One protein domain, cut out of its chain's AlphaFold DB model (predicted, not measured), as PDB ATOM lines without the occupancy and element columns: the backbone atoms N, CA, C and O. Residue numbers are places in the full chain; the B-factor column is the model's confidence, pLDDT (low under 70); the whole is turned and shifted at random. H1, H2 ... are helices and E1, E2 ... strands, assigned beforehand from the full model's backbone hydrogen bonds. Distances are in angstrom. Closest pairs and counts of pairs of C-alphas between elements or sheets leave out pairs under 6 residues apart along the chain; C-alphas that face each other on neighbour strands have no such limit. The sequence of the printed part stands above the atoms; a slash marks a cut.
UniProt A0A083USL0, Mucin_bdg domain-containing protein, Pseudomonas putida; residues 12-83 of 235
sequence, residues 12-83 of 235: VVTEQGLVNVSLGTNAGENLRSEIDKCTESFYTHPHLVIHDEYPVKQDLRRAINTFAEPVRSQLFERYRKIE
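What this domain is: This is residues 12 to 83 of the 235 residues of the protein "Mucin_bdg domain-containing protein" of Pseudomonas putida (UniProt A0A083USL0). What is the shape? The strand hairpin E1 and E2 sits at one end of long helix H1; beyond short H2 at its other end, H3 folds back on H1, then H4 on H3. How large? The 72 printed residues, mostly helix in order E1, E2, H1, H2, H3, H4, are only just compact, close to loose: radius of gyration of the C-alphas 13.3 A, spans 42 by 23 by 18 A.

Where its parts are: Which strands? E1 is residues 12 to 14, from C-alpha 12 at (79.038, 46.710, 112.355); E2 is 17 to 20. Which helices? H1 is 27 to 44, 26.5 A from first to last C-alpha; H2 46 to 50; H3 55 to 65, 15.6 A; H4 71 to 78, ending at C-alpha 78 (53.927, 32.192, 111.868).

How they stand to each other: How do strands pair? E1 and E2 are antiparallel; N 12 and O 19, 2.8 A, are within hydrogen-bond range. What touches H3? H1 does with its residues 31 to 38 alone, closest C-alphas Ile 35 and Leu 60, 6.4 A, opposite ways at a shallow tilt of 34.6 degrees, only just short of steep. H4 touches it too, a helical hairpin, closest C-alphas Ile 64 and Arg 72, 5.8 A. And the backbones? Every O i to N i+4 pair is within hydrogen-bond range in H3 and H4, 11 of 14 in H1, 0 of 1 in H2, where 2 of 2 O i to N i+3 pairs are.

The domain as a whole: How far across? The farthest C-alphas, Ser 22 and Ile 50, are 43.2 A apart. Any cut or low confidence? The printed part has no cut, no link is long, and no printed residue is under 70 in pLDDT.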
ATOM      1  N   VAL A  12      78.523  48.076 112.214       91.94
ATOM      2  CA  VAL A  12      79.038  46.710 112.355       91.94
ATOM      3  C   VAL A  12      78.136  45.760 111.581       91.94
ATOM      4  O   VAL A  12      76.911  45.808 111.705       91.94
ATOM      5  N   VAL A  13      78.747  44.884 110.787       92.00
ATOM      6  CA  VAL A  13      78.042  43.813 110.077       92.00
ATOM      7  C   VAL A  13      77.834  42.636 111.025       92.00
ATOM      8  O   VAL A  13      78.779  42.161 111.651       92.00
ATOM      9  N   THR A  14      76.601  42.150 111.103       91.06
ATOM     10  CA  THR A  14      76.214  40.936 111.831       91.06
ATOM     11  C   THR A  14      75.508  39.970 110.882       91.06
ATOM     12  O   THR A  14      75.109  40.360 109.783       91.06
ATOM     13  N   GLU A  15      75.277  38.728 111.315       89.19
ATOM     14  CA  GLU A  15      74.467  37.762 110.550       89.19
ATOM     15  C   GLU A  15      73.036  38.260 110.284       89.19
ATOM     16  O   GLU A  15      72.411  37.851 109.310       89.19
ATOM     17  N   GLN A  16      72.530  39.173 111.120       92.31
ATOM     18  CA  GLN A  16      71.178  39.729 111.037       92.31
ATOM     19  C   GLN A  16      71.135  41.122 110.388       92.31
ATOM     20  O   GLN A  16      70.095  41.777 110.383       92.31
ATOM     21  N   GLY A  17      72.257  41.591 109.834       89.75
ATOM     22  CA  GLY A  17      72.367  42.882 109.159       89.75
ATOM     23  C   GLY A  17      73.246  43.888 109.901       89.75
ATOM     24  O   GLY A  17      74.126  43.522 110.681       89.75
ATOM     25  N   LEU A  18      73.038  45.172 109.612       89.62
ATOM     26  CA  LEU A  18      73.890  46.262 110.092       89.62
ATOM     27  C   LEU A  18      73.418  46.799 111.447       89.62
ATOM     28  O   LEU A  18      72.244  47.140 111.620       89.62
ATOM     29  N   VAL A  19      74.360  46.941 112.379       90.44
ATOM     30  CA  VAL A  19      74.172  47.601 113.674       90.44
ATOM     31  C   VAL A  19      74.909  48.930 113.661       90.44
ATOM     32  O   VAL A  19      76.115  48.968 113.436       90.44
ATOM     33  N   ASN A  20      74.200  50.020 113.936       90.62
ATOM     34  CA  ASN A  20      74.836  51.300 114.206       90.62
ATOM     35  C   ASN A  20      75.393  51.307 115.633       90.62
ATOM     36  O   ASN A  20      74.632  51.122 116.586       90.62
ATOM     37  N   VAL A  21      76.704  51.518 115.765       88.69
ATOM     38  CA  VAL A  21      77.424  51.439 117.046       88.69
ATOM     39  C   VAL A  21      76.917  52.487 118.036       88.69
ATOM     40  O   VAL A  21      76.701  52.173 119.204       88.69
ATOM     41  N   SER A  22      76.675  53.716 117.574       87.44
ATOM     42  CA  SER A  22      76.250  54.836 118.421       87.44
ATOM     43  C   SER A  22      74.779  54.751 118.829       87.44
ATOM     44  O   SER A  22      74.431  55.116 119.947       87.44
ATOM     45  N   LEU A  23      73.911  54.265 117.935       86.62
ATOM     46  CA  LEU A  23      72.475  54.127 118.202       86.62
ATOM     47  C   LEU A  23      72.107  52.814 118.912       86.62
ATOM     48  O   LEU A  23      70.984  52.692 119.395       86.62
ATOM     49  N   GLY A  24      72.996  51.816 118.923       81.62
ATOM     50  CA  GLY A  24      72.718  50.497 119.501       81.62
ATOM     51  C   GLY A  24      71.543  49.774 118.832       81.62
ATOM     52  O   GLY A  24      70.797  49.058 119.495       81.62
ATOM     53  N   THR A  25      71.327  49.989 117.529       84.00
ATOM     54  CA  THR A  25      70.159  49.441 116.818       84.00
ATOM     55  C   THR A  25      70.124  47.916 116.881       84.00
ATOM     56  O   THR A  25      71.122  47.266 116.571       84.00
ATOM     57  N   ASN A  26      68.961  47.336 117.165       87.75
ATOM     58  CA  ASN A  26      68.783  45.888 117.205       87.75
ATOM     59  C   ASN A  26      68.643  45.312 115.781       87.75
ATOM     60  O   ASN A  26      67.588  45.420 115.153       87.75
ATOM     61  N   ALA A  27      69.713  44.704 115.253       89.31
ATOM     62  CA  ALA A  27      69.703  44.094 113.920       89.31
ATOM     63  C   ALA A  27      68.643  42.987 113.782       89.31
ATOM     64  O   ALA A  27      67.988  42.904 112.746       89.31
ATOM     65  N   GLY A  28      68.401  42.206 114.839       91.56
ATOM     66  CA  GLY A  28      67.370  41.170 114.844       91.56
ATOM     67  C   GLY A  28      65.950  41.731 114.721       91.56
ATOM     68  O   GLY A  28      65.132  41.166 114.001       91.56
ATOM     69  N   GLU A  29      65.643  42.856 115.373       90.69
ATOM     70  CA  GLU A  29      64.344  43.535 115.214       90.69
ATOM     71  C   GLU A  29      64.170  44.129 113.813       90.69
ATOM     72  O   GLU A  29      63.105  43.976 113.212       90.69
ATOM     73  N   ASN A  30      65.224  44.732 113.257       89.31
ATOM     74  CA  ASN A  30      65.198  45.224 111.879       89.31
ATOM     75  C   ASN A  30      64.948  44.074 110.892       89.31
ATOM     76  O   ASN A  30      64.073  44.184 110.037       89.31
ATOM     77  N   LEU A  31      65.658  42.948 111.044       94.56
ATOM     78  CA  LEU A  31      65.484  41.781 110.182       94.56
ATOM     79  C   LEU A  31      64.079  41.184 110.297       94.56
ATOM     80  O   LEU A  31      63.507  40.802 109.282       94.56
ATOM     81  N   ARG A  32      63.485  41.143 111.499       94.50
ATOM     82  CA  ARG A  32      62.075  40.743 111.658       94.50
ATOM     83  C   ARG A  32      61.142  41.653 110.869       94.50
ATOM     84  O   ARG A  32      60.272  41.149 110.174       94.50
ATOM     85  N   SER A  33      61.340  42.970 110.932       92.00
ATOM     86  CA  SER A  33      60.520  43.910 110.157       92.00
ATOM     87  C   SER A  33      60.661  43.689 108.648       92.00
ATOM     88  O   SER A  33      59.666  43.754 107.932       92.00
ATOM     89  N   GLU A  34      61.866  43.387 108.158       92.75
ATOM     90  CA  GLU A  34      62.077  43.076 106.738       92.75
ATOM     91  C   GLU A  34      61.495  41.715 106.331       92.75
ATOM     92  O   GLU A  34      60.937  41.603 105.241       92.75
ATOM     93  N   ILE A  35      61.552  40.702 107.204       95.38
ATOM     94  CA  ILE A  35      60.844  39.428 107.005       95.38
ATOM     95  C   ILE A  35      59.343  39.692 106.865       95.38
ATOM     96  O   ILE A  35      58.746  39.247 105.886       95.38
ATOM     97  N   ASP A  36      58.750  40.459 107.785       93.62
ATOM     98  CA  ASP A  36      57.325  40.803 107.769       93.62
ATOM     99  C   ASP A  36      56.947  41.492 106.440       93.62
ATOM    100  O   ASP A  36      56.023  41.047 105.756       93.62
ATOM    101  N   LYS A  37      57.724  42.486 105.991       91.81
ATOM    102  CA  LYS A  37      57.517  43.152 104.688       91.81
ATOM    103  C   LYS A  37      57.648  42.199 103.502       91.81
ATOM    104  O   LYS A  37      56.828  42.221 102.591       91.81
ATOM    105  N   CYS A  38      58.665  41.338 103.492       92.06
ATOM    106  CA  CYS A  38      58.853  40.374 102.408       92.06
ATOM    107  C   CYS A  38      57.691  39.372 102.343       92.06
ATOM    108  O   CYS A  38      57.268  38.984 101.250       92.06
ATOM    109  N   THR A  39      57.137  38.982 103.495       93.31
ATOM    110  CA  THR A  39      55.987  38.071 103.555       93.31
ATOM    111  C   THR A  39      54.711  38.694 102.977       93.31
ATOM    112  O   THR A  39      53.905  37.965 102.403       93.31
ATOM    113  N   GLU A  40      54.567  40.028 103.001       90.75
ATOM    114  CA  GLU A  40      53.442  40.771 102.402       90.75
ATOM    115  C   GLU A  40      53.245  40.460 100.906       90.75
ATOM    116  O   GLU A  40      52.118  40.422 100.396       90.75
ATOM    117  N   SER A  41      54.335  40.138 100.198       90.31
ATOM    118  CA  SER A  41      54.278  39.725  98.792       90.31
ATOM    119  C   SER A  41      53.416  38.476  98.571       90.31
ATOM    120  O   SER A  41      52.709  38.407  97.573       90.31
ATOM    121  N   PHE A  42      53.380  37.534  99.519       92.31
ATOM    122  CA  PHE A  42      52.554  36.323  99.431       92.31
ATOM    123  C   PHE A  42      51.088  36.571  99.806       92.31
ATOM    124  O   PHE A  42      50.221  35.769  99.469       92.31
ATOM    125  N   TYR A  43      50.764  37.686 100.460       86.88
ATOM    126  CA  TYR A  43      49.370  38.076 100.683       86.88
ATOM    127  C   TYR A  43      48.786  38.772  99.451       86.88
ATOM    128  O   TYR A  43      47.654  38.494  99.049       86.88
ATOM    129  N   THR A  44      49.584  39.634  98.821       90.50
ATOM    130  CA  THR A  44      49.211  40.365  97.599       90.50
ATOM    131  C   THR A  44      49.278  39.484  96.345       90.50
ATOM    132  O   THR A  44      48.422  39.595  95.467       90.50
ATOM    133  N   HIS A  45      50.229  38.550  96.298       94.00
ATOM    134  CA  HIS A  45      50.462  37.604  95.204       94.00
ATOM    135  C   HIS A  45      50.484  36.161  95.743       94.00
ATOM    136  O   HIS A  45      51.518  35.493  95.740       94.00
ATOM    137  N   PRO A  46      49.337  35.640  96.212       94.25
ATOM    138  CA  PRO A  46      49.273  34.347  96.891       94.25
ATOM    139  C   PRO A  46      49.651  33.158  96.023       94.25
ATOM    140  O   PRO A  46      49.973  32.114  96.562       94.25
ATOM    141  N   HIS A  47      49.664  33.287  94.697       93.81
ATOM    142  CA  HIS A  47      50.134  32.219  93.819       93.81
ATOM    143  C   HIS A  47      51.639  31.953  93.959       93.81
ATOM    144  O   HIS A  47      52.079  30.842  93.697       93.81
ATOM    145  N   LEU A  48      52.443  32.899  94.456       94.12
ATOM    146  CA  LEU A  48      53.887  32.696  94.631       94.12
ATOM    147  C   LEU A  48      54.225  31.511  95.554       94.12
ATOM    148  O   LEU A  48      55.317  30.951  95.468       94.12
ATOM    149  N   VAL A  49      53.285  31.080  96.402       93.19
ATOM    150  CA  VAL A  49      53.448  29.896  97.257       93.19
ATOM    151  C   VAL A  49      53.632  28.599  96.462       93.19
ATOM    152  O   VAL A  49      54.288  27.701  96.971       93.19
ATOM    153  N   ILE A  50      53.132  28.487  95.225       92.44
ATOM    154  CA  ILE A  50      53.281  27.251  94.429       92.44
ATOM    155  C   ILE A  50      54.592  27.197  93.632       92.44
ATOM    156  O   ILE A  50      54.892  26.193  92.985       92.44
ATOM    157  N   HIS A  51      55.389  28.267  93.678       91.38
ATOM    158  CA  HIS A  51      56.687  28.355  93.020       91.38
ATOM    159  C   HIS A  51      57.807  28.042  94.019       91.38
ATOM    160  O   HIS A  51      58.297  28.928  94.721       91.38
ATOM    161  N   ASP A  52      58.222  26.775  94.074       86.62
ATOM    162  CA  ASP A  52      59.274  26.297  94.990       86.62
ATOM    163  C   ASP A  52      60.586  27.083  94.843       86.62
ATOM    164  O   ASP A  52      61.210  27.460  95.833       86.62
ATOM    165  N   GLU A  53      60.960  27.395  93.601       85.62
ATOM    166  CA  GLU A  53      62.204  28.094  93.257       85.62
ATOM    167  C   GLU A  53      62.086  29.625  93.313       85.62
ATOM    168  O   GLU A  53      62.976  30.331  92.838       85.62
ATOM    169  N   TYR A  54      61.001  30.178  93.874       90.31
ATOM    170  CA  TYR A  54      60.881  31.626  94.019       90.31
ATOM    171  C   TYR A  54      61.950  32.146  95.005       90.31
ATOM    172  O   TYR A  54      61.887  31.800  96.190       90.31
ATOM    173  N   PRO A  55      62.924  32.978  94.570       89.81
ATOM    174  CA  PRO A  55      64.131  33.263  95.359       89.81
ATOM    175  C   PRO A  55      63.854  33.816  96.760       89.81
ATOM    176  O   PRO A  55      64.523  33.446  97.723       89.81
ATOM    177  N   VAL A  56      62.791  34.615  96.898       91.69
ATOM    178  CA  VAL A  56      62.378  35.210  98.176       91.69
ATOM    179  C   VAL A  56      62.090  34.144  99.239       91.69
ATOM    180  O   VAL A  56      62.374  34.372 100.413       91.69
ATOM    181  N   LYS A  57      61.592  32.953  98.869       92.62
ATOM    182  CA  LYS A  57      61.399  31.853  99.831       92.62
ATOM    183  C   LYS A  57      62.726  31.396 100.435       92.62
ATOM    184  O   LYS A  57      62.803  31.154 101.642       92.62
ATOM    185  N   GLN A  58      63.770  31.286  99.611       91.50
ATOM    186  CA  GLN A  58      65.103  30.885 100.061       91.50
ATOM    187  C   GLN A  58      65.734  31.964 100.945       91.50
ATOM    188  O   GLN A  58      66.293  31.634 101.994       91.50
ATOM    189  N   ASP A  59      65.593  33.236 100.569       92.69
ATOM    190  CA  ASP A  59      66.109  34.368 101.346       92.69
ATOM    191  C   ASP A  59      65.410  34.491 102.704       92.69
ATOM    192  O   ASP A  59      66.081  34.578 103.733       92.69
ATOM    193  N   LEU A  60      64.077  34.379 102.740       95.00
ATOM    194  CA  LEU A  60      63.303  34.346 103.983       95.00
ATOM    195  C   LEU A  60      63.733  33.185 104.883       95.00
ATOM    196  O   LEU A  60      63.969  33.375 106.075       95.00
ATOM    197  N   ARG A  61      63.896  31.982 104.320       94.69
ATOM    198  CA  ARG A  61      64.361  30.814 105.078       94.69
ATOM    199  C   ARG A  61      65.758  31.041 105.658       94.69
ATOM    200  O   ARG A  61      65.999  30.683 106.810       94.69
ATOM    201  N   ARG A  62      66.682  31.620 104.885       94.50
ATOM    202  CA  ARG A  62      68.033  31.967 105.359       94.50
ATOM    203  C   ARG A  62      67.972  32.997 106.481       94.50
ATOM    204  O   ARG A  62      68.572  32.761 107.523       94.50
ATOM    205  N   ALA A  63      67.192  34.063 106.308       95.69
ATOM    206  CA  ALA A  63      66.994  35.098 107.315       95.69
ATOM    207  C   ALA A  63      66.436  34.522 108.626       95.69
ATOM    208  O   ALA A  63      67.016  34.747 109.686       95.69
ATOM    209  N   ILE A  64      65.376  33.710 108.568       96.69
ATOM    210  CA  ILE A  64      64.777  33.080 109.756       96.69
ATOM    211  C   ILE A  64      65.785  32.159 110.469       96.69
ATOM    212  O   ILE A  64      65.821  32.113 111.698       96.69
ATOM    213  N   ASN A  65      66.650  31.463 109.726       96.94
ATOM    214  CA  ASN A  65      67.658  30.573 110.309       96.94
ATOM    215  C   ASN A  65      68.769  31.285 111.098       96.94
ATOM    216  O   ASN A  65      69.451  30.615 111.869       96.94
ATOM    217  N   THR A  66      68.935  32.602 110.947       96.75
ATOM    218  CA  THR A  66      69.889  33.396 111.750       96.75
ATOM    219  C   THR A  66      69.418  33.622 113.190       96.75
ATOM    220  O   THR A  66      70.179  34.093 114.031       96.75
ATOM    221  N   PHE A  67      68.149  33.335 113.503       96.50
ATOM    222  CA  PHE A  67      67.624  33.471 114.856       96.50
ATOM    223  C   PHE A  67      67.878  32.200 115.678       96.50
ATOM    224  O   PHE A  67      67.812  31.080 115.172       96.50
ATOM    225  N   ALA A  68      68.120  32.371 116.978       95.56
ATOM    226  CA  ALA A  68      68.176  31.264 117.928       95.56
ATOM    227  C   ALA A  68      66.766  30.758 118.294       95.56
ATOM    228  O   ALA A  68      65.754  31.423 118.053       95.56
ATOM    229  N   GLU A  69      66.683  29.583 118.918       96.69
ATOM    230  CA  GLU A  69      65.427  29.116 119.511       96.69
ATOM    231  C   GLU A  69      65.049  29.943 120.754       96.69
ATOM    232  O   GLU A  69      65.939  30.421 121.461       96.69
ATOM    233  N   PRO A  70      63.744  30.128 121.047       96.50
ATOM    234  CA  PRO A  70      62.574  29.591 120.329       96.50
ATOM    235  C   PRO A  70      62.112  30.457 119.143       96.50
ATOM    236  O   PRO A  70      61.142  30.125 118.461       96.50
ATOM    237  N   VAL A  71      62.771  31.594 118.908       96.38
ATOM    238  CA  VAL A  71      62.356  32.594 117.916       96.38
ATOM    239  C   VAL A  71      62.286  32.008 116.512       96.38
ATOM    240  O   VAL A  71      61.329  32.272 115.785       96.38
ATOM    241  N   ARG A  72      63.296  31.226 116.127       96.81
ATOM    242  CA  ARG A  72      63.369  30.614 114.799       96.81
ATOM    243  C   ARG A  72      62.139  29.763 114.496       96.81
ATOM    244  O   ARG A  72      61.493  29.971 113.472       96.81
ATOM    245  N   SER A  73      61.781  28.855 115.404       95.69
ATOM    246  CA  SER A  73      60.598  28.004 115.241       95.69
ATOM    247  C   SER A  73      59.301  28.816 115.220       95.69
ATOM    248  O   SER A  73      58.425  28.549 114.402       95.69
ATOM    249  N   GLN A  74      59.194  29.859 116.053       95.88
ATOM    250  CA  GLN A  74      58.029  30.753 116.057       95.88
ATOM    251  C   GLN A  74      57.845  31.490 114.722       95.88
ATOM    252  O   GLN A  74      56.716  31.652 114.266       95.88
ATOM    253  N   LEU A  75      58.935  31.926 114.082       95.62
ATOM    254  CA  LEU A  75      58.882  32.583 112.774       95.62
ATOM    255  C   LEU A  75      58.489  31.607 111.657       95.62
ATOM    256  O   LEU A  75      57.654  31.954 110.824       95.62
ATOM    257  N   PHE A  76      59.041  30.388 111.652       93.75
ATOM    258  CA  PHE A  76      58.628  29.364 110.688       93.75
ATOM    259  C   PHE A  76      57.150  28.996 110.839       93.75
ATOM    260  O   PHE A  76      56.463  28.886 109.827       93.75
ATOM    261  N   GLU A  77      56.652  28.869 112.071       91.19
ATOM    262  CA  GLU A  77      55.235  28.583 112.312       91.19
ATOM    263  C   GLU A  77      54.340  29.748 111.878       91.19
ATOM    264  O   GLU A  77      53.382  29.542 111.137       91.19
ATOM    265  N   ARG A  78      54.687  30.990 112.253       92.88
ATOM    266  CA  ARG A  78      53.927  32.192 111.868       92.88
ATOM    267  C   ARG A  78      53.760  32.315 110.353       92.88
ATOM    268  O   ARG A  78      52.697  32.716 109.888       92.88
ATOM    269  N   TYR A  79      54.791  31.959 109.589       92.44
ATOM    270  CA  TYR A  79      54.818  32.106 108.134       92.44
ATOM    271  C   TYR A  79      54.680  30.789 107.364       92.44
ATOM    272  O   TYR A  79      54.947  30.742 106.163       92.44
ATOM    273  N   ARG A  80      54.211  29.715 108.011       88.12
ATOM    274  CA  ARG A  80      54.105  28.378 107.398       88.12
ATOM    275  C   ARG A  80      53.284  28.336 106.102       88.12
ATOM    276  O   ARG A  80      53.581  27.518 105.241       88.12
ATOM    277  N   LYS A  81      52.299  29.238 105.929       86.56
ATOM    278  CA  LYS A  81      51.470  29.355 104.706       86.56
ATOM    279  C   LYS A  81      52.295  29.667 103.441       86.56
ATOM    280  O   LYS A  81      51.807  29.427 102.345       86.56
ATOM    281  N   ILE A  82      53.527  30.172 103.580       91.38
ATOM    282  CA  ILE A  82      54.439  30.458 102.456       91.38
ATOM    283  C   ILE A  82      55.049  29.177 101.870       91.38
ATOM    284  O   ILE A  82      55.505  29.183 100.726       91.38
ATOM    285  N   GLU A  83      55.063  28.084 102.637       90.31
ATOM    286  CA  GLU A  83      55.701  26.823 102.257       90.31
ATOM    287  C   GLU A  83      57.177  27.032 101.856       90.31
ATOM    288  O   GLU A  83      57.572  26.861 100.702       90.31
TER     289      GLU A  83